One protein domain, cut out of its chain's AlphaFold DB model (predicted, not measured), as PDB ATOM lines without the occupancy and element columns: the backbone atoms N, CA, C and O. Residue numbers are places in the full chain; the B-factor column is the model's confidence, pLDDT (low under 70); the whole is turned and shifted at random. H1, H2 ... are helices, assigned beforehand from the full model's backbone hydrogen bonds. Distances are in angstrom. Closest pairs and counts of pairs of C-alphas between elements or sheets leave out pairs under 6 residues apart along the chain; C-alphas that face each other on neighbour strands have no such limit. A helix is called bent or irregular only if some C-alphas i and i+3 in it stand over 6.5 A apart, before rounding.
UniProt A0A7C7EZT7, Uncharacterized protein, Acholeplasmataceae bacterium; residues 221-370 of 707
ATOM      1  N   LYS A 221     192.049 152.417 150.368       82.56
ATOM      2  CA  LYS A 221     192.455 153.807 150.091       82.56
ATOM      3  C   LYS A 221     191.530 154.491 149.092       82.56
ATOM      4  O   LYS A 221     191.194 155.655 149.285       82.56
ATOM      5  N   LEU A 222     191.100 153.787 148.046       76.38
ATOM      6  CA  LEU A 222     190.171 154.355 147.070       76.38
ATOM      7  C   LEU A 222     188.802 154.650 147.693       76.38
ATOM      8  O   LEU A 222     188.288 155.752 147.528       76.38
ATOM      9  N   ALA A 223     188.261 153.723 148.492       73.44
ATOM     10  CA  ALA A 223     187.018 153.963 149.220       73.44
ATOM     11  C   ALA A 223     187.133 155.147 150.202       73.44
ATOM     12  O   ALA A 223     186.189 155.918 150.350       73.44
ATOM     13  N   LEU A 224     188.296 155.338 150.836       82.62
ATOM     14  CA  LEU A 224     188.565 156.516 151.664       82.62
ATOM     15  C   LEU A 224     188.607 157.820 150.854       82.62
ATOM     16  O   LEU A 224     187.978 158.791 151.258       82.62
ATOM     17  N   GLN A 225     189.332 157.862 149.732       79.69
ATOM     18  CA  GLN A 225     189.416 159.066 148.891       79.69
ATOM     19  C   GLN A 225     188.038 159.497 148.393       79.69
ATOM     20  O   GLN A 225     187.678 160.669 148.483       79.69
ATOM     21  N   ALA A 226     187.236 158.538 147.947       70.62
ATOM     22  CA  ALA A 226     185.894 158.810 147.473       70.62
ATOM     23  C   ALA A 226     184.943 159.237 148.613       70.62
ATOM     24  O   ALA A 226     184.122 160.137 148.428       70.62
ATOM     25  N   LEU A 227     185.109 158.679 149.821       75.81
ATOM     26  CA  LEU A 227     184.433 159.170 151.024       75.81
ATOM     27  C   LEU A 227     184.815 160.633 151.310       75.81
ATOM     28  O   LEU A 227     183.931 161.468 151.462       75.81
ATOM     29  N   ILE A 228     186.106 160.978 151.301       79.69
ATOM     30  CA  ILE A 228     186.584 162.356 151.502       79.69
ATOM     31  C   ILE A 228     185.970 163.310 150.463       79.69
ATOM     32  O   ILE A 228     185.424 164.351 150.832       79.69
ATOM     33  N   GLN A 229     186.002 162.948 149.179       74.31
ATOM     34  CA  GLN A 229     185.452 163.762 148.090       74.31
ATOM     35  C   GLN A 229     183.935 163.965 148.196       74.31
ATOM     36  O   GLN A 229     183.449 165.052 147.899       74.31
ATOM     37  N   CYS A 230     183.189 162.956 148.652       68.62
ATOM     38  CA  CYS A 230     181.743 163.060 148.862       68.62
ATOM     39  C   CYS A 230     181.392 163.938 150.079       68.62
ATOM     40  O   CYS A 230     180.407 164.682 150.066       68.62
ATOM     41  N   GLN A 231     182.210 163.890 151.132       73.94
ATOM     42  CA  GLN A 231     181.901 164.550 152.401       73.94
ATOM     43  C   GLN A 231     182.363 166.006 152.484       73.94
ATOM     44  O   GLN A 231     181.704 166.810 153.140       73.94
ATOM     45  N   ILE A 232     183.441 166.394 151.796       76.25
ATOM     46  CA  ILE A 232     183.908 167.791 151.779       76.25
ATOM     47  C   ILE A 232     182.809 168.773 151.311       76.25
ATOM     48  O   ILE A 232     182.580 169.766 152.009       76.25
ATOM     49  N   PRO A 233     182.067 168.526 150.209       68.00
ATOM     50  CA  PRO A 233     180.933 169.365 149.815       68.00
ATOM     51  C   PRO A 233     179.848 169.474 150.893       68.00
ATOM     52  O   PRO A 233     179.273 170.545 151.078       68.00
ATOM     53  N   CYS A 234     179.600 168.397 151.646       67.50
ATOM     54  CA  CYS A 234     178.637 168.397 152.748       67.50
ATOM     55  C   CYS A 234     179.108 169.293 153.905       67.50
ATOM     56  O   CYS A 234     178.315 170.057 154.453       67.50
ATOM     57  N   VAL A 235     180.407 169.281 154.224       71.75
ATOM     58  CA  VAL A 235     181.007 170.184 155.222       71.75
ATOM     59  C   VAL A 235     180.959 171.644 154.757       71.75
ATOM     60  O   VAL A 235     180.650 172.531 155.554       71.75
ATOM     61  N   TYR A 236     181.177 171.919 153.466       68.56
ATOM     62  CA  TYR A 236     180.972 173.260 152.903       68.56
ATOM     63  C   TYR A 236     179.507 173.704 152.962       68.56
ATOM     64  O   TYR A 236     179.220 174.867 153.246       68.56
ATOM     65  N   MET A 237     178.564 172.790 152.736       64.31
ATOM     66  CA  MET A 237     177.141 173.075 152.891       64.31
ATOM     67  C   MET A 237     176.793 173.387 154.353       64.31
ATOM     68  O   MET A 237     176.096 174.367 154.605       64.31
ATOM     69  N   TRP A 238     177.338 172.638 155.321       68.94
ATOM     70  CA  TRP A 238     177.230 172.978 156.745       68.94
ATOM     71  C   TRP A 238     177.788 174.362 157.055       68.94
ATOM     72  O   TRP A 238     177.112 175.148 157.713       68.94
ATOM     73  N   SER A 239     178.978 174.672 156.547       70.00
ATOM     74  CA  SER A 239     179.606 175.987 156.676       70.00
ATOM     75  C   SER A 239     178.683 177.107 156.187       70.00
ATOM     76  O   SER A 239     178.408 178.047 156.932       70.00
ATOM     77  N   ASN A 240     178.122 176.964 154.984       63.28
ATOM     78  CA  ASN A 240     177.217 177.953 154.397       63.28
ATOM     79  C   ASN A 240     175.912 178.106 155.188       63.28
ATOM     80  O   ASN A 240     175.428 179.222 155.369       63.28
ATOM     81  N   GLN A 241     175.333 177.008 155.677       64.50
ATOM     82  CA  GLN A 241     174.098 177.078 156.459       64.50
ATOM     83  C   GLN A 241     174.341 177.675 157.845       64.50
ATOM     84  O   GLN A 241     173.606 178.563 158.258       64.50
ATOM     85  N   VAL A 242     175.415 177.280 158.536       65.81
ATOM     86  CA  VAL A 242     175.810 177.902 159.810       65.81
ATOM     87  C   VAL A 242     176.111 179.387 159.617       65.81
ATOM     88  O   VAL A 242     175.679 180.194 160.433       65.81
ATOM     89  N   TYR A 243     176.762 179.769 158.514       64.25
ATOM     90  CA  TYR A 243     176.977 181.169 158.148       64.25
ATOM     91  C   TYR A 243     175.660 181.958 158.053       64.25
ATOM     92  O   TYR A 243     175.558 183.042 158.628       64.25
ATOM     93  N   ASN A 244     174.638 181.392 157.403       59.97
ATOM     94  CA  ASN A 244     173.321 182.019 157.244       59.97
ATOM     95  C   ASN A 244     172.515 182.125 158.549       59.97
ATOM     96  O   ASN A 244     171.583 182.919 158.619       59.97
ATOM     97  N   LEU A 245     172.852 181.331 159.569       61.72
ATOM     98  CA  LEU A 245     172.146 181.309 160.853       61.72
ATOM     99  C   LEU A 245     172.611 182.379 161.844       61.72
ATOM    100  O   LEU A 245     171.969 182.603 162.874       61.72
ATOM    101  N   PHE A 246     173.738 183.029 161.575       61.53
ATOM    102  CA  PHE A 246     174.221 184.108 162.420       61.53
ATOM    103  C   PHE A 246     173.517 185.418 162.093       61.53
ATOM    104  O   PHE A 246     173.398 185.782 160.925       61.53
ATOM    105  N   ASP A 247     173.163 186.187 163.129       57.72
ATOM    106  CA  ASP A 247     172.799 187.595 162.954       57.72
ATOM    107  C   ASP A 247     173.874 188.264 162.089       57.72
ATOM    108  O   ASP A 247     175.070 188.154 162.375       57.72
ATOM    109  N   THR A 248     173.444 188.964 161.040       54.53
ATOM    110  CA  THR A 248     174.311 189.798 160.197       54.53
ATOM    111  C   THR A 248     175.224 190.726 161.003       54.53
ATOM    112  O   THR A 248     176.249 191.135 160.489       54.53
ATOM    113  N   ASN A 249     174.912 191.029 162.269       51.31
ATOM    114  CA  ASN A 249     175.745 191.827 163.166       51.31
ATOM    115  C   ASN A 249     176.745 191.029 164.029       51.31
ATOM    116  O   ASN A 249     177.555 191.648 164.722       51.31
ATOM    117  N   ASN A 250     176.720 189.691 164.018       59.50
ATOM    118  CA  ASN A 250     177.570 188.814 164.837       59.50
ATOM    119  C   ASN A 250     178.656 188.102 164.010       59.50
ATOM    120  O   ASN A 250     178.859 186.886 164.056       59.50
ATOM    121  N   TYR A 251     179.397 188.908 163.262       54.44
ATOM    122  CA  TYR A 251     180.470 188.485 162.369       54.44
ATOM    123  C   TYR A 251     181.632 187.722 163.051       54.44
ATOM    124  O   TYR A 251     182.337 186.956 162.392       54.44
ATOM    125  N   ILE A 252     181.846 187.884 164.367       55.38
ATOM    126  CA  ILE A 252     182.871 187.123 165.111       55.38
ATOM    127  C   ILE A 252     182.515 185.634 165.134       55.38
ATOM    128  O   ILE A 252     183.380 184.794 164.889       55.38
ATOM    129  N   GLN A 253     181.251 185.293 165.400       58.09
ATOM    130  CA  GLN A 253     180.826 183.893 165.420       58.09
ATOM    131  C   GLN A 253     180.835 183.276 164.013       58.09
ATOM    132  O   GLN A 253     181.298 182.145 163.868       58.09
ATOM    133  N   GLN A 254     180.454 184.045 162.984       60.50
ATOM    134  CA  GLN A 254     180.575 183.644 161.572       60.50
ATOM    135  C   GLN A 254     182.019 183.270 161.207       60.50
ATOM    136  O   GLN A 254     182.273 182.216 160.629       60.50
ATOM    137  N   THR A 255     182.984 184.106 161.596       58.66
ATOM    138  CA  THR A 255     184.404 183.917 161.255       58.66
ATOM    139  C   THR A 255     185.028 182.734 162.003       58.66
ATOM    140  O   THR A 255     185.777 181.952 161.416       58.66
ATOM    141  N   VAL A 256     184.698 182.554 163.290       62.91
ATOM    142  CA  VAL A 256     185.154 181.392 164.078       62.91
ATOM    143  C   VAL A 256     184.586 180.091 163.513       62.91
ATOM    144  O   VAL A 256     185.319 179.109 163.423       62.91
ATOM    145  N   ALA A 257     183.317 180.085 163.098       65.31
ATOM    146  CA  ALA A 257     182.705 178.926 162.461       65.31
ATOM    147  C   ALA A 257     183.439 178.562 161.160       65.31
ATOM    148  O   ALA A 257     183.914 177.437 161.040       65.31
ATOM    149  N   LEU A 258     183.628 179.515 160.236       68.12
ATOM    150  CA  LEU A 258     184.337 179.287 158.965       68.12
ATOM    151  C   LEU A 258     185.745 178.711 159.157       68.12
ATOM    152  O   LEU A 258     186.130 177.770 158.465       68.12
ATOM    153  N   ARG A 259     186.506 179.237 160.125       68.50
ATOM    154  CA  ARG A 259     187.834 178.711 160.460       68.50
ATOM    155  C   ARG A 259     187.763 177.256 160.918       68.50
ATOM    156  O   ARG A 259     188.548 176.436 160.457       68.50
ATOM    157  N   VAL A 260     186.821 176.944 161.801       70.25
ATOM    158  CA  VAL A 260     186.616 175.590 162.317       70.25
ATOM    159  C   VAL A 260     186.216 174.616 161.200       70.25
ATOM    160  O   VAL A 260     186.716 173.495 161.173       70.25
ATOM    161  N   PHE A 261     185.383 175.047 160.248       75.69
ATOM    162  CA  PHE A 261     185.036 174.249 159.067       75.69
ATOM    163  C   PHE A 261     186.249 173.997 158.158       75.69
ATOM    164  O   PHE A 261     186.471 172.857 157.758       75.69
ATOM    165  N   ASN A 262     187.060 175.018 157.866       73.38
ATOM    166  CA  ASN A 262     188.238 174.869 157.005       73.38
ATOM    167  C   ASN A 262     189.331 174.005 157.652       73.38
ATOM    168  O   ASN A 262     189.844 173.095 157.007       73.38
ATOM    169  N   GLU A 263     189.634 174.227 158.937       78.12
ATOM    170  CA  GLU A 263     190.582 173.387 159.689       78.12
ATOM    171  C   GLU A 263     190.115 171.922 159.721       78.12
ATOM    172  O   GLU A 263     190.935 171.006 159.659       78.12
ATOM    173  N   PHE A 264     188.802 171.682 159.785       80.38
ATOM    174  CA  PHE A 264     188.252 170.334 159.729       80.38
ATOM    175  C   PHE A 264     188.353 169.700 158.335       80.38
ATOM    176  O   PHE A 264     188.706 168.529 158.229       80.38
ATOM    177  N   ILE A 265     188.107 170.457 157.262       80.50
ATOM    178  CA  ILE A 265     188.294 169.974 155.883       80.50
ATOM    179  C   ILE A 265     189.748 169.549 155.656       80.50
ATOM    180  O   ILE A 265     189.987 168.460 155.134       80.50
ATOM    181  N   GLU A 266     190.713 170.358 156.098       81.75
ATOM    182  CA  GLU A 266     192.136 170.007 156.027       81.75
ATOM    183  C   GLU A 266     192.440 168.720 156.808       81.75
ATOM    184  O   GLU A 266     193.164 167.856 156.317       81.75
ATOM    185  N   GLN A 267     191.848 168.540 157.993       82.31
ATOM    186  CA  GLN A 267     192.003 167.306 158.773       82.31
ATOM    187  C   GLN A 267     191.412 166.089 158.054       82.31
ATOM    188  O   GLN A 267     192.099 165.074 157.934       82.31
ATOM    189  N   LEU A 268     190.194 166.197 157.510       81.94
ATOM    190  CA  LEU A 268     189.551 165.118 156.754       81.94
ATOM    191  C   LEU A 268     190.399 164.669 155.561       81.94
ATOM    192  O   LEU A 268     190.509 163.472 155.299       81.94
ATOM    193  N   GLN A 269     191.045 165.611 154.868       82.06
ATOM    194  CA  GLN A 269     191.942 165.316 153.746       82.06
ATOM    195  C   GLN A 269     193.206 164.544 154.161       82.06
ATOM    196  O   GLN A 269     193.839 163.916 153.313       82.06
ATOM    197  N   THR A 270     193.576 164.567 155.445       84.81
ATOM    198  CA  THR A 270     194.750 163.851 155.976       84.81
ATOM    199  C   THR A 270     194.443 162.466 156.543       84.81
ATOM    200  O   THR A 270     195.380 161.759 156.924       84.81
ATOM    201  N   ALA A 271     193.168 162.060 156.587       86.12
ATOM    202  CA  ALA A 271     192.772 160.750 157.089       86.12
ATOM    203  C   ALA A 271     193.474 159.620 156.313       86.12
ATOM    204  O   ALA A 271     193.576 159.652 155.086       86.12
ATOM    205  N   GLN A 272     193.944 158.597 157.029       84.81
ATOM    206  CA  GLN A 272     194.639 157.433 156.464       84.81
ATOM    207  C   GLN A 272     193.740 156.197 156.362       84.81
ATOM    208  O   GLN A 272     194.122 155.198 155.752       84.81
ATOM    209  N   SER A 273     192.547 156.234 156.965       84.12
ATOM    210  CA  SER A 273     191.563 155.152 156.900       84.12
ATOM    211  C   SER A 273     190.128 155.669 157.030       84.12
ATOM    212  O   SER A 273     189.896 156.739 157.584       84.12
ATOM    213  N   GLN A 274     189.147 154.876 156.582       82.31
ATOM    214  CA  GLN A 274     187.724 155.202 156.767       82.31
ATOM    215  C   GLN A 274     187.330 155.283 158.250       82.31
ATOM    216  O   GLN A 274     186.489 156.090 158.618       82.31
ATOM    217  N   ILE A 275     187.943 154.465 159.113       84.81
ATOM    218  CA  ILE A 275     187.679 154.502 160.559       84.81
ATOM    219  C   ILE A 275     188.126 155.844 161.138       84.81
ATOM    220  O   ILE A 275     187.342 156.499 161.813       84.81
ATOM    221  N   GLU A 276     189.355 156.263 160.827       86.69
ATOM    222  CA  GLU A 276     189.882 157.568 161.239       86.69
ATOM    223  C   GLU A 276     189.022 158.714 160.695       86.69
ATOM    224  O   GLU A 276     188.708 159.643 161.431       86.69
ATOM    225  N   PHE A 277     188.566 158.610 159.442       86.81
ATOM    226  CA  PHE A 277     187.647 159.577 158.848       86.81
ATOM    227  C   PHE A 277     186.353 159.728 159.669       86.81
ATOM    228  O   PHE A 277     185.968 160.846 160.010       86.81
ATOM    229  N   TYR A 278     185.685 158.621 160.018       81.00
ATOM    230  CA  TYR A 278     184.448 158.675 160.805       81.00
ATOM    231  C   TYR A 278     184.686 159.177 162.236       81.00
ATOM    232  O   TYR A 278     183.877 159.947 162.742       81.00
ATOM    233  N   GLU A 279     185.805 158.810 162.872       83.81
ATOM    234  CA  GLU A 279     186.178 159.336 164.194       83.81
ATOM    235  C   GLU A 279     186.374 160.862 164.159       83.81
ATOM    236  O   GLU A 279     185.842 161.567 165.018       83.81
ATOM    237  N   MET A 280     187.066 161.386 163.139       84.38
ATOM    238  CA  MET A 280     187.216 162.831 162.921       84.38
ATOM    239  C   MET A 280     185.855 163.513 162.717       84.38
ATOM    240  O   MET A 280     185.604 164.583 163.273       84.38
ATOM    241  N   PHE A 281     184.955 162.890 161.950       78.62
ATOM    242  CA  PHE A 281     183.617 163.420 161.687       78.62
ATOM    243  C   PHE A 281     182.734 163.467 162.940       78.62
ATOM    244  O   PHE A 281     182.098 164.490 163.202       78.62
ATOM    245  N   ASP A 282     182.756 162.424 163.769       76.62
ATOM    246  CA  ASP A 282     182.052 162.397 165.055       76.62
ATOM    247  C   ASP A 282     182.596 163.462 166.029       76.62
ATOM    248  O   ASP A 282     181.831 164.139 166.727       76.62
ATOM    249  N   GLU A 283     183.921 163.653 166.076       79.00
ATOM    250  CA  GLU A 283     184.547 164.703 166.890       79.00
ATOM    251  C   GLU A 283     184.138 166.105 166.431       79.00
ATOM    252  O   GLU A 283     183.843 166.973 167.262       79.00
ATOM    253  N   PHE A 284     184.067 166.318 165.120       78.06
ATOM    254  CA  PHE A 284     183.622 167.571 164.536       78.06
ATOM    255  C   PHE A 284     182.167 167.895 164.884       78.06
ATOM    256  O   PHE A 284     181.863 169.005 165.328       78.06
ATOM    257  N   GLN A 285     181.272 166.912 164.794       71.44
ATOM    258  CA  GLN A 285     179.882 167.067 165.229       71.44
ATOM    259  C   GLN A 285     179.786 167.410 166.720       71.44
ATOM    260  O   GLN A 285     179.048 168.313 167.135       71.44
ATOM    261  N   LEU A 286     180.567 166.719 167.552       71.50
ATOM    262  CA  LEU A 286     180.617 166.985 168.985       71.50
ATOM    263  C   LEU A 286     181.155 168.389 169.293       71.50
ATOM    264  O   LEU A 286     180.776 168.993 170.295       71.50
ATOM    265  N   MET A 287     182.047 168.915 168.459       73.31
ATOM    266  CA  MET A 287     182.520 170.290 168.562       73.31
ATOM    267  C   MET A 287     181.437 171.289 168.147       73.31
ATOM    268  O   MET A 287     181.185 172.215 168.915       73.31
ATOM    269  N   LEU A 288     180.763 171.095 167.006       68.81
ATOM    270  CA  LEU A 288     179.686 171.984 166.549       68.81
ATOM    271  C   LEU A 288     178.559 172.094 167.583       68.81
ATOM    272  O   LEU A 288     178.134 173.193 167.919       68.81
ATOM    273  N   THR A 289     178.145 170.972 168.174       65.38
ATOM    274  CA  THR A 289     177.126 170.945 169.245       65.38
ATOM    275  C   THR A 289     177.564 171.632 170.543       65.38
ATOM    276  O   THR A 289     176.730 171.949 171.392       65.38
ATOM    277  N   ARG A 290     178.868 171.871 170.730       65.25
ATOM    278  CA  ARG A 290     179.428 172.620 171.867       65.25
ATOM    279  C   ARG A 290     179.658 174.093 171.559       65.25
ATOM    280  O   ARG A 290     179.930 174.850 172.493       65.25
ATOM    281  N   MET A 291     179.606 174.499 170.293       63.12
ATOM    282  CA  MET A 291     179.697 175.906 169.932       63.12
ATOM    283  C   MET A 291     178.402 176.592 170.372       63.12
ATOM    284  O   MET A 291     177.313 176.260 169.912       63.12
ATOM    285  N   GLU A 292     178.511 177.538 171.308       59.34
ATOM    286  CA  GLU A 292     177.383 178.366 171.746       59.34
ATOM    287  C   GLU A 292     177.053 179.396 170.656       59.34
ATOM    288  O   GLU A 292     177.410 180.576 170.741       59.34
ATOM    289  N   PHE A 293     176.397 178.937 169.594       61.88
ATOM    290  CA  PHE A 293     175.867 179.811 168.561       61.88
ATOM    291  C   PHE A 293     174.685 180.613 169.119       61.88
ATOM    292  O   PHE A 293     173.784 180.071 169.763       61.88
ATOM    293  N   GLN A 294     174.698 181.929 168.905       61.03
ATOM    294  CA  GLN A 294     173.575 182.789 169.266       61.03
ATOM    295  C   GLN A 294     172.647 182.925 168.063       61.03
ATOM    296  O   GLN A 294     172.809 183.834 167.252       61.03
ATOM    297  N   PHE A 295     171.690 182.006 167.952       63.72
ATOM    298  CA  PHE A 295     170.695 182.022 166.884       63.72
ATOM    299  C   PHE A 295     169.509 182.933 167.220       63.72
ATOM    300  O   PHE A 295     169.040 182.969 168.365       63.72
ATOM    301  N   ASP A 296     168.975 183.627 166.213       64.50
ATOM    302  CA  ASP A 296     167.693 184.316 166.346       64.50
ATOM    303  C   ASP A 296     166.545 183.305 166.223       64.50
ATOM    304  O   ASP A 296     166.112 182.931 165.138       64.50
ATOM    305  N   TYR A 297     166.016 182.840 167.353       63.62
ATOM    306  CA  TYR A 297     164.908 181.879 167.373       63.62
ATOM    307  C   TYR A 297     163.580 182.425 166.819       63.62
ATOM    308  O   TYR A 297     162.633 181.650 166.675       63.62
ATOM    309  N   SER A 298     163.470 183.726 166.521       62.25
ATOM    310  CA  SER A 298     162.272 184.272 165.873       62.25
ATOM    311  C   SER A 298     162.145 183.864 164.399       62.25
ATOM    312  O   SER A 298     161.021 183.787 163.907       62.25
ATOM    313  N   GLU A 299     163.257 183.498 163.751       70.25
ATOM    314  CA  GLU A 299     163.324 183.048 162.351       70.25
ATOM    315  C   GLU A 299     163.352 181.513 162.208       70.25
ATOM    316  O   GLU A 299     163.338 180.981 161.099       70.25
ATOM    317  N   PHE A 300     163.332 180.769 163.321       78.25
ATOM    318  CA  PHE A 300     163.492 179.309 163.310       78.25
ATOM    319  C   PHE A 300     162.432 178.575 162.467       78.25
ATOM    320  O   PHE A 300     162.803 177.675 161.712       78.25
ATOM    321  N   PRO A 301     161.136 178.956 162.504       78.50
ATOM    322  CA  PRO A 301     160.143 178.362 161.610       78.50
ATOM    323  C   PRO A 301     160.443 178.593 160.123       78.50
ATOM    324  O   PRO A 301     160.222 177.692 159.319       78.50
ATOM    325  N   ASP A 302     160.958 179.769 159.757       73.69
ATOM    326  CA  ASP A 302     161.299 180.091 158.368       73.69
ATOM    327  C   ASP A 302     162.546 179.311 157.923       73.69
ATOM    328  O   ASP A 302     162.581 178.783 156.813       73.69
ATOM    329  N   TYR A 303     163.525 179.135 158.815       74.12
ATOM    330  CA  TYR A 303     164.687 178.281 158.568       74.12
ATOM    331  C   TYR A 303     164.303 176.815 158.316       74.12
ATOM    332  O   TYR A 303     164.791 176.216 157.356       74.12
ATOM    333  N   ILE A 304     163.386 176.245 159.114       81.00
ATOM    334  CA  ILE A 304     162.855 174.889 158.876       81.00
ATOM    335  C   ILE A 304     162.270 174.788 157.463       81.00
ATOM    336  O   ILE A 304     162.559 173.830 156.750       81.00
ATOM    337  N   LEU A 305     161.486 175.780 157.032       77.44
ATOM    338  CA  LEU A 305     160.894 175.788 155.691       77.44
ATOM    339  C   LEU A 305     161.949 175.858 154.580       77.44
ATOM    340  O   LEU A 305     161.785 175.191 153.561       77.44
ATOM    341  N   VAL A 306     163.032 176.620 154.767       75.81
ATOM    342  CA  VAL A 306     164.144 176.690 153.801       75.81
ATOM    343  C   VAL A 306     164.845 175.339 153.671       75.81
ATOM    344  O   VAL A 306     165.055 174.864 152.555       75.81
ATOM    345  N   VAL A 307     165.177 174.702 154.798       78.12
ATOM    346  CA  VAL A 307     165.847 173.394 154.802       78.12
ATOM    347  C   VAL A 307     164.948 172.327 154.184       78.12
ATOM    348  O   VAL A 307     165.391 171.607 153.293       78.12
ATOM    349  N   LEU A 308     163.679 172.259 154.591       82.75
ATOM    350  CA  LEU A 308     162.717 171.320 154.013       82.75
ATOM    351  C   LEU A 308     162.520 171.558 152.512       82.75
ATOM    352  O   LEU A 308     162.535 170.601 151.753       82.75
ATOM    353  N   GLY A 309     162.431 172.813 152.060       75.81
ATOM    354  CA  GLY A 309     162.322 173.131 150.634       75.81
ATOM    355  C   GLY A 309     163.519 172.639 149.810       75.81
ATOM    356  O   GLY A 309     163.341 172.126 148.708       75.81
ATOM    357  N   TYR A 310     164.736 172.738 150.354       78.75
ATOM    358  CA  TYR A 310     165.941 172.206 149.708       78.75
ATOM    359  C   TYR A 310     165.955 170.668 149.648       78.75
ATOM    360  O   TYR A 310     166.367 170.080 148.643       78.75
ATOM    361  N   LEU A 311     165.513 170.008 150.721       82.69
ATOM    362  CA  LEU A 311     165.429 168.547 150.783       82.69
ATOM    363  C   LEU A 311     164.346 168.004 149.851       82.69
ATOM    364  O   LEU A 311     164.596 167.017 149.162       82.69
ATOM    365  N   ASP A 312     163.195 168.671 149.784       83.94
ATOM    366  CA  ASP A 312     162.116 168.362 148.845       83.94
ATOM    367  C   ASP A 312     162.611 168.447 147.404       83.94
ATOM    368  O   ASP A 312     162.386 167.523 146.626       83.94
ATOM    369  N   ASP A 313     163.329 169.513 147.044       77.50
ATOM    370  CA  ASP A 313     163.848 169.672 145.686       77.50
ATOM    371  C   ASP A 313     164.799 168.527 145.290       77.50
ATOM    372  O   ASP A 313     164.673 167.949 144.207       77.50
ATOM    373  N   ASN A 314     165.691 168.118 146.200       81.88
ATOM    374  CA  ASN A 314     166.591 166.983 145.982       81.88
ATOM    375  C   ASN A 314     165.860 165.635 145.935       81.88
ATOM    376  O   ASN A 314     166.172 164.797 145.085       81.88
ATOM    377  N   TYR A 315     164.879 165.429 146.815       87.69
ATOM    378  CA  TYR A 315     164.031 164.241 146.810       87.69
ATOM    379  C   TYR A 315     163.302 164.111 145.469       87.69
ATOM    380  O   TYR A 315     163.405 163.077 144.807       87.69
ATOM    381  N   TRP A 316     162.644 165.177 145.006       83.56
ATOM    382  CA  TRP A 316     161.919 165.168 143.738       83.56
ATOM    383  C   TRP A 316     162.843 165.024 142.530       83.56
ATOM    384  O   TRP A 316     162.487 164.333 141.575       83.56
ATOM    385  N   ARG A 317     164.053 165.597 142.581       84.88
ATOM    386  CA  ARG A 317     165.086 165.386 141.556       84.88
ATOM    387  C   ARG A 317     165.412 163.902 141.418       84.88
ATOM    388  O   ARG A 317     165.402 163.377 140.304       84.88
ATOM    389  N   LEU A 318     165.682 163.216 142.530       85.69
ATOM    390  CA  LEU A 318     165.989 161.785 142.518       85.69
ATOM    391  C   LEU A 318     164.785 160.947 142.082       85.69
ATOM    392  O   LEU A 318     164.936 160.072 141.229       85.69
ATOM    393  N   MET A 319     163.589 161.254 142.588       84.50
ATOM    394  CA  MET A 319     162.349 160.583 142.187       84.50
ATOM    395  C   MET A 319     162.066 160.734 140.687       84.50
ATOM    396  O   MET A 319     161.646 159.768 140.061       84.50
ATOM    397  N   GLY A 320     162.311 161.905 140.090       74.50
ATOM    398  CA  GLY A 320     162.091 162.152 138.660       74.50
ATOM    399  C   GLY A 320     163.188 161.606 137.737       74.50
ATOM    400  O   GLY A 320     162.914 161.253 136.587       74.50
ATOM    401  N   ASN A 321     164.434 161.515 138.210       79.25
ATOM    402  CA  ASN A 321     165.554 161.010 137.407       79.25
ATOM    403  C   ASN A 321     165.711 159.487 137.488       79.25
ATOM    404  O   ASN A 321     166.084 158.859 136.499       79.25
ATOM    405  N   TYR A 322     165.398 158.893 138.640       83.06
ATOM    406  CA  TYR A 322     165.659 157.483 138.940       83.06
ATOM    407  C   TYR A 322     164.403 156.711 139.348       83.06
ATOM    408  O   TYR A 322     164.482 155.700 140.052       83.06
ATOM    409  N   TYR A 323     163.233 157.168 138.900       78.19
ATOM    410  CA  TYR A 323     161.964 156.503 139.175       78.19
ATOM    411  C   TYR A 323     162.038 154.991 138.897       78.19
ATOM    412  O   TYR A 323     162.509 154.552 137.845       78.19
ATOM    413  N   GLY A 324     161.575 154.181 139.852       77.12
ATOM    414  CA  GLY A 324     161.590 152.716 139.764       77.12
ATOM    415  C   GLY A 324     162.952 152.049 140.005       77.12
ATOM    416  O   GLY A 324     163.012 150.822 140.029       77.12
ATOM    417  N   LYS A 325     164.028 152.822 140.206       84.38
ATOM    418  CA  LYS A 325     165.377 152.327 140.547       84.38
ATOM    419  C   LYS A 325     165.799 152.655 141.983       84.38
ATOM    420  O   LYS A 325     166.803 152.135 142.458       84.38
ATOM    421  N   LEU A 326     165.043 153.512 142.668       87.06
ATOM    422  CA  LEU A 326     165.316 153.905 144.048       87.06
ATOM    423  C   LEU A 326     165.058 152.745 145.033       87.06
ATOM    424  O   LEU A 326     164.159 151.931 144.797       87.06
ATOM    425  N   PRO A 327     165.804 152.668 146.152       87.81
ATOM    426  CA  PRO A 327     165.579 151.667 147.192       87.81
ATOM    427  C   PRO A 327     164.155 151.713 147.754       87.81
ATOM    428  O   PRO A 327     163.606 152.790 147.969       87.81
ATOM    429  N   GLU A 328     163.589 150.555 148.115       87.38
ATOM    430  CA  GLU A 328     162.237 150.474 148.705       87.38
ATOM    431  C   GLU A 328     162.074 151.328 149.978       87.38
ATOM    432  O   GLU A 328     160.970 151.762 150.300       87.38
ATOM    433  N   VAL A 329     163.166 151.573 150.711       88.81
ATOM    434  CA  VAL A 329     163.173 152.373 151.947       88.81
ATOM    435  C   VAL A 329     163.357 153.875 151.712       88.81
ATOM    436  O   VAL A 329     163.214 154.639 152.659       88.81
ATOM    437  N   PHE A 330     163.641 154.313 150.482       90.62
ATOM    438  CA  PHE A 330     164.024 155.696 150.171       90.62
ATOM    439  C   PHE A 330     162.979 156.725 150.625       90.62
ATOM    440  O   PHE A 330     163.296 157.657 151.363       90.62
ATOM    441  N   GLU A 331     161.712 156.516 150.257       90.38
ATOM    442  CA  GLU A 331     160.596 157.380 150.669       90.38
ATOM    443  C   GLU A 331     160.370 157.375 152.184       90.38
ATOM    444  O   GLU A 331     160.044 158.409 152.772       90.38
ATOM    445  N   ALA A 332     160.539 156.213 152.824       89.69
ATOM    446  CA  ALA A 332     160.343 156.067 154.260       89.69
ATOM    447  C   ALA A 332     161.430 156.808 155.056       89.69
ATOM    448  O   ALA A 332     161.102 157.476 156.036       89.69
ATOM    449  N   GLU A 333     162.692 156.729 154.623       89.50
ATOM    450  CA  GLU A 333     163.812 157.463 155.229       89.50
ATOM    451  C   GLU A 333     163.648 158.977 155.054       89.50
ATOM    452  O   GLU A 333     163.726 159.717 156.036       89.50
ATOM    453  N   TYR A 334     163.322 159.438 153.839       93.31
ATOM    454  CA  TYR A 334     163.025 160.852 153.579       93.31
ATOM    455  C   TYR A 334     161.885 161.365 154.474       93.31
ATOM    456  O   TYR A 334     162.064 162.349 155.190       93.31
ATOM    457  N   THR A 335     160.748 160.659 154.512       92.25
ATOM    458  CA  THR A 335     159.589 161.049 155.336       92.25
ATOM    459  C   THR A 335     159.963 161.116 156.817       92.25
ATOM    460  O   THR A 335     159.631 162.084 157.497       92.25
ATOM    461  N   ALA A 336     160.699 160.119 157.319       91.50
ATOM    462  CA  ALA A 336     161.108 160.073 158.717       91.50
ATOM    463  C   ALA A 336     162.050 161.227 159.092       91.50
ATOM    464  O   ALA A 336     161.965 161.734 160.209       91.50
ATOM    465  N   VAL A 337     162.961 161.631 158.200       90.81
ATOM    466  CA  VAL A 337     163.846 162.785 158.428       90.81
ATOM    467  C   VAL A 337     163.056 164.094 158.382       90.81
ATOM    468  O   VAL A 337     163.219 164.929 159.270       90.81
ATOM    469  N   VAL A 338     162.173 164.267 157.395       92.25
ATOM    470  CA  VAL A 338     161.321 165.463 157.269       92.25
ATOM    471  C   VAL A 338     160.454 165.656 158.512       92.25
ATOM    472  O   VAL A 338     160.372 166.768 159.030       92.25
ATOM    473  N   GLU A 339     159.862 164.580 159.040       92.00
ATOM    474  CA  GLU A 339     159.110 164.618 160.300       92.00
ATOM    475  C   GLU A 339     159.999 165.048 161.480       92.00
ATOM    476  O   GLU A 339     159.598 165.919 162.252       92.00
ATOM    477  N   ARG A 340     161.229 164.518 161.594       91.62
ATOM    478  CA  ARG A 340     162.179 164.927 162.648       91.62
ATOM    479  C   ARG A 340     162.578 166.398 162.539       91.62
ATOM    480  O   ARG A 340     162.591 167.092 163.551       91.62
ATOM    481  N   ILE A 341     162.852 166.889 161.331       89.88
ATOM    482  CA  ILE A 341     163.179 168.299 161.084       89.88
ATOM    483  C   ILE A 341     161.994 169.202 161.447       89.88
ATOM    484  O   ILE A 341     162.177 170.209 162.127       89.88
ATOM    485  N   ALA A 342     160.776 168.831 161.043       87.81
ATOM    486  CA  ALA A 342     159.571 169.609 161.317       87.81
ATOM    487  C   ALA A 342     159.213 169.671 162.815       87.81
ATOM    488  O   ALA A 342     158.608 170.646 163.266       87.81
ATOM    489  N   GLU A 343     159.567 168.636 163.583       90.00
ATOM    490  CA  GLU A 343     159.358 168.566 165.035       90.00
ATOM    491  C   GLU A 343     160.527 169.129 165.856       90.00
ATOM    492  O   GLU A 343     160.394 169.295 167.076       90.00
ATOM    493  N   SER A 344     161.660 169.427 165.215       88.56
ATOM    494  CA  SER A 344     162.854 169.895 165.908       88.56
ATOM    495  C   SER A 344     162.631 171.256 166.566       88.56
ATOM    496  O   SER A 344     161.829 172.088 166.138       88.56
ATOM    497  N   THR A 345     163.363 171.481 167.656       83.75
ATOM    498  CA  THR A 345     163.384 172.754 168.392       83.75
ATOM    499  C   THR A 345     164.760 173.415 168.385       83.75
ATOM    500  O   THR A 345     164.956 174.420 169.069       83.75
ATOM    501  N   ASP A 346     165.704 172.850 167.628       81.38
ATOM    502  CA  ASP A 346     167.102 173.254 167.616       81.38
ATOM    503  C   ASP A 346     167.658 173.376 166.188       81.38
ATOM    504  O   ASP A 346     167.510 172.486 165.355       81.38
ATOM    505  N   TYR A 347     168.341 174.488 165.917       73.88
ATOM    506  CA  TYR A 347     168.925 174.796 164.608       73.88
ATOM    507  C   TYR A 347     169.965 173.763 164.163       73.88
ATOM    508  O   TYR A 347     170.025 173.418 162.980       73.88
ATOM    509  N   LEU A 348     170.772 173.262 165.104       74.50
ATOM    510  CA  LEU A 348     171.821 172.289 164.810       74.50
ATOM    511  C   LEU A 348     171.255 170.901 164.517       74.50
ATOM    512  O   LEU A 348     171.776 170.218 163.642       74.50
ATOM    513  N   GLU A 349     170.181 170.501 165.199       79.19
ATOM    514  CA  GLU A 349     169.475 169.250 164.910       79.19
ATOM    515  C   GLU A 349     168.857 169.270 163.502       79.19
ATOM    516  O   GLU A 349     169.079 168.336 162.733       79.19
ATOM    517  N   VAL A 350     168.182 170.364 163.117       80.94
ATOM    518  CA  VAL A 350     167.658 170.552 161.748       80.94
ATOM    519  C   VAL A 350     168.775 170.473 160.703       80.94
ATOM    520  O   VAL A 350     168.629 169.794 159.685       80.94
ATOM    521  N   LEU A 351     169.900 171.151 160.951       76.12
ATOM    522  CA  LEU A 351     171.045 171.149 160.042       76.12
ATOM    523  C   LEU A 351     171.671 169.754 159.901       76.12
ATOM    524  O   LEU A 351     172.021 169.335 158.798       76.12
ATOM    525  N   TYR A 352     171.831 169.045 161.016       76.38
ATOM    526  CA  TYR A 352     172.395 167.701 161.047       76.38
ATOM    527  C   TYR A 352     171.533 166.726 160.243       76.38
ATOM    528  O   TYR A 352     172.023 166.100 159.305       76.38
ATOM    529  N   GLU A 353     170.238 166.657 160.561       83.88
ATOM    530  CA  GLU A 353     169.288 165.767 159.892       83.88
ATOM    531  C   GLU A 353     169.207 166.057 158.387       83.88
ATOM    532  O   GLU A 353     169.245 165.131 157.573       83.88
ATOM    533  N   GLY A 354     169.190 167.339 157.997       81.50
ATOM    534  CA  GLY A 354     169.179 167.728 156.589       81.50
ATOM    535  C   GLY A 354     170.423 167.265 155.830       81.50
ATOM    536  O   GLY A 354     170.314 166.726 154.731       81.50
ATOM    537  N   VAL A 355     171.614 167.403 156.414       74.88
ATOM    538  CA  VAL A 355     172.848 166.964 155.745       74.88
ATOM    539  C   VAL A 355     172.998 165.453 155.721       74.88
ATOM    540  O   VAL A 355     173.396 164.921 154.687       74.88
ATOM    541  N   CYS A 356     172.615 164.745 156.783       77.88
ATOM    542  CA  CYS A 356     172.574 163.283 156.759       77.88
ATOM    543  C   CYS A 356     171.670 162.759 155.634       77.88
ATOM    544  O   CYS A 356     172.029 161.798 154.954       77.88
ATOM    545  N   LEU A 357     170.533 163.415 155.389       84.94
ATOM    546  CA  LEU A 357     169.643 163.044 154.294       84.94
ATOM    547  C   LEU A 357     170.238 163.354 152.911       84.94
ATOM    548  O   LEU A 357     170.118 162.535 152.007       84.94
ATOM    549  N   VAL A 358     170.943 164.477 152.744       80.81
ATOM    550  CA  VAL A 358     171.671 164.783 151.495       80.81
ATOM    551  C   VAL A 358     172.794 163.774 151.239       80.81
ATOM    552  O   VAL A 358     172.978 163.330 150.107       80.81
ATOM    553  N   MET A 359     173.521 163.363 152.279       75.62
ATOM    554  CA  MET A 359     174.531 162.306 152.171       75.62
ATOM    555  C   MET A 359     173.900 160.989 151.714       75.62
ATOM    556  O   MET A 359     174.416 160.349 150.799       75.62
ATOM    557  N   TYR A 360     172.760 160.617 152.302       82.44
ATOM    558  CA  TYR A 360     171.998 159.443 151.889       82.44
ATOM    559  C   TYR A 360     171.543 159.538 150.423       82.44
ATOM    560  O   TYR A 360     171.695 158.580 149.669       82.44
ATOM    561  N   PHE A 361     171.050 160.701 149.985       85.19
ATOM    562  CA  PHE A 361     170.680 160.950 148.589       85.19
ATOM    563  C   PHE A 361     171.847 160.729 147.620       85.19
ATOM    564  O   PHE A 361     171.681 160.021 146.625       85.19
ATOM    565  N   ASN A 362     173.026 161.270 147.934       78.44
ATOM    566  CA  ASN A 362     174.223 161.099 147.111       78.44
ATOM    567  C   ASN A 362     174.682 159.634 147.057       78.44
ATOM    568  O   ASN A 362     175.075 159.150 145.997       78.44
ATOM    569  N   GLU A 363     174.614 158.910 148.178       77.69
ATOM    570  CA  GLU A 363     174.965 157.487 148.227       77.69
ATOM    571  C   GLU A 363     174.016 156.635 147.371       77.69
ATOM    572  O   GLU A 363     174.468 155.780 146.605       77.69
ATOM    573  N   VAL A 364     172.708 156.902 147.449       85.25
ATOM    574  CA  VAL A 364     171.693 156.218 146.635       85.25
ATOM    575  C   VAL A 364     171.908 156.483 145.144       85.25
ATOM    576  O   VAL A 364     171.885 155.544 144.349       85.25
ATOM    577  N   GLU A 365     172.143 157.737 144.753       85.12
ATOM    578  CA  GLU A 365     172.427 158.102 143.361       85.12
ATOM    579  C   GLU A 365     173.700 157.420 142.844       85.12
ATOM    580  O   GLU A 365     173.686 156.825 141.763       85.12
ATOM    581  N   ALA A 366     174.779 157.433 143.633       79.50
ATOM    582  CA  ALA A 366     176.036 156.784 143.276       79.50
ATOM    583  C   ALA A 366     175.873 155.269 143.083       79.50
ATOM    584  O   ALA A 366     176.426 154.720 142.132       79.50
ATOM    585  N   GLU A 367     175.096 154.585 143.930       84.75
ATOM    586  CA  GLU A 367     174.839 153.144 143.784       84.75
ATOM    587  C   GLU A 367     174.046 152.817 142.510       84.75
ATOM    588  O   GLU A 367     174.355 151.840 141.817       84.75
ATOM    589  N   ILE A 368     173.060 153.647 142.159       87.31
ATOM    590  CA  ILE A 368     172.282 153.474 140.925       87.31
ATOM    591  C   ILE A 368     173.192 153.650 139.707       87.31
ATOM    592  O   ILE A 368     173.232 152.773 138.843       87.31
ATOM    593  N   ILE A 369     173.975 154.733 139.666       86.62
ATOM    594  CA  ILE A 369     174.915 155.011 138.570       86.62
ATOM    595  C   ILE A 369     175.961 153.897 138.464       86.62
ATOM    596  O   ILE A 369     176.243 153.425 137.366       86.62
ATOM    597  N   ARG A 370     176.508 153.430 139.589       87.69
ATOM    598  CA  ARG A 370     177.460 152.312 139.644       87.69
ATOM    599  C   ARG A 370     176.861 151.032 139.071       87.69
ATOM    600  O   ARG A 370     177.525 150.349 138.299       87.69
TER     601      ARG A 370
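What this domain is: This is residues 221 to 370 of the 707 residues of an uncharacterized protein of Acholeplasmataceae bacterium (UniProt A0A7C7EZT7). Two triangles of three nearly aligned helices, H1 H2 H3 and H4 H5 H6, pack together through H1 and H6 into a flat slab. The long link, residues 289 to 299, crosses from one triangle to the other. The 150 printed residues hold six named helices, H1 to H6 in order, and no named strand: an all-helix, up-and-down bundle, each helix running against the one before it. The whole is compact, with a radius of gyration of the C-alphas of 16.2 A and spans of 47 by 39 by 19 A.

Where its parts are: H1, residues 221 to 245, is the longest helix at 35.8 A; C-alpha 221 is at (192.455, 153.807, 150.091). It is neither bent nor irregular, but only just: C-alphas 230 and 233 are 6.4 A apart. H2 is residues 251 to 269, 27.3 A, and H3 residues 274 to 288, 21.0 A. H4 is residues 300 to 321, 31.8 A, and H5 residues 330 to 343, 20.2 A. H6, residues 347 to 370, is 34.7 A long and ends at C-alpha 370, (177.460, 152.312, 139.644).

How they stand to each other: H1 and H6 are the hubs, touching three helices each. With residues 230 to 241 alone H1 touches residues 351 to 362 of H6, opposite ways at a shallow tilt of 35.0 degrees, only just short of steep; the closest C-alphas, of Cys 234 and Val 355, are 6.7 A apart. H1 and H2 touch as a helical hairpin at 4 degrees, C-alphas 243 and 254 being closest at 5.5 A. H3 touches H1, closest at C-alphas 274 and 224, 5.3 A, and H2, at C-alphas 277 and 268, 6.2 A. H6 touches H4, the same way at 7 degrees, closest at C-alphas 354 and 307, 6.8 A. H5 and H6 form a hairpin, C-alphas 341 and 350 being closest at 5.1 A; H4 and H5 form another, C-alphas 304 and 342 at 6.7 A. H3 and H6 are apart, only just, at 8.1 A. Every O i to N i+4 pair is within hydrogen-bond range in H2 to H6; in H1, 19 of 21.

The domain as a whole: The farthest C-alphas, of Ile 252 and Gly 324, are 47.7 A apart. The printed part has no cut; the link from H3 to H4 is long. Mean pLDDT of the printed part is 76.8, and 37 residues are under 70, among them 240 to 259 and 288 to 298.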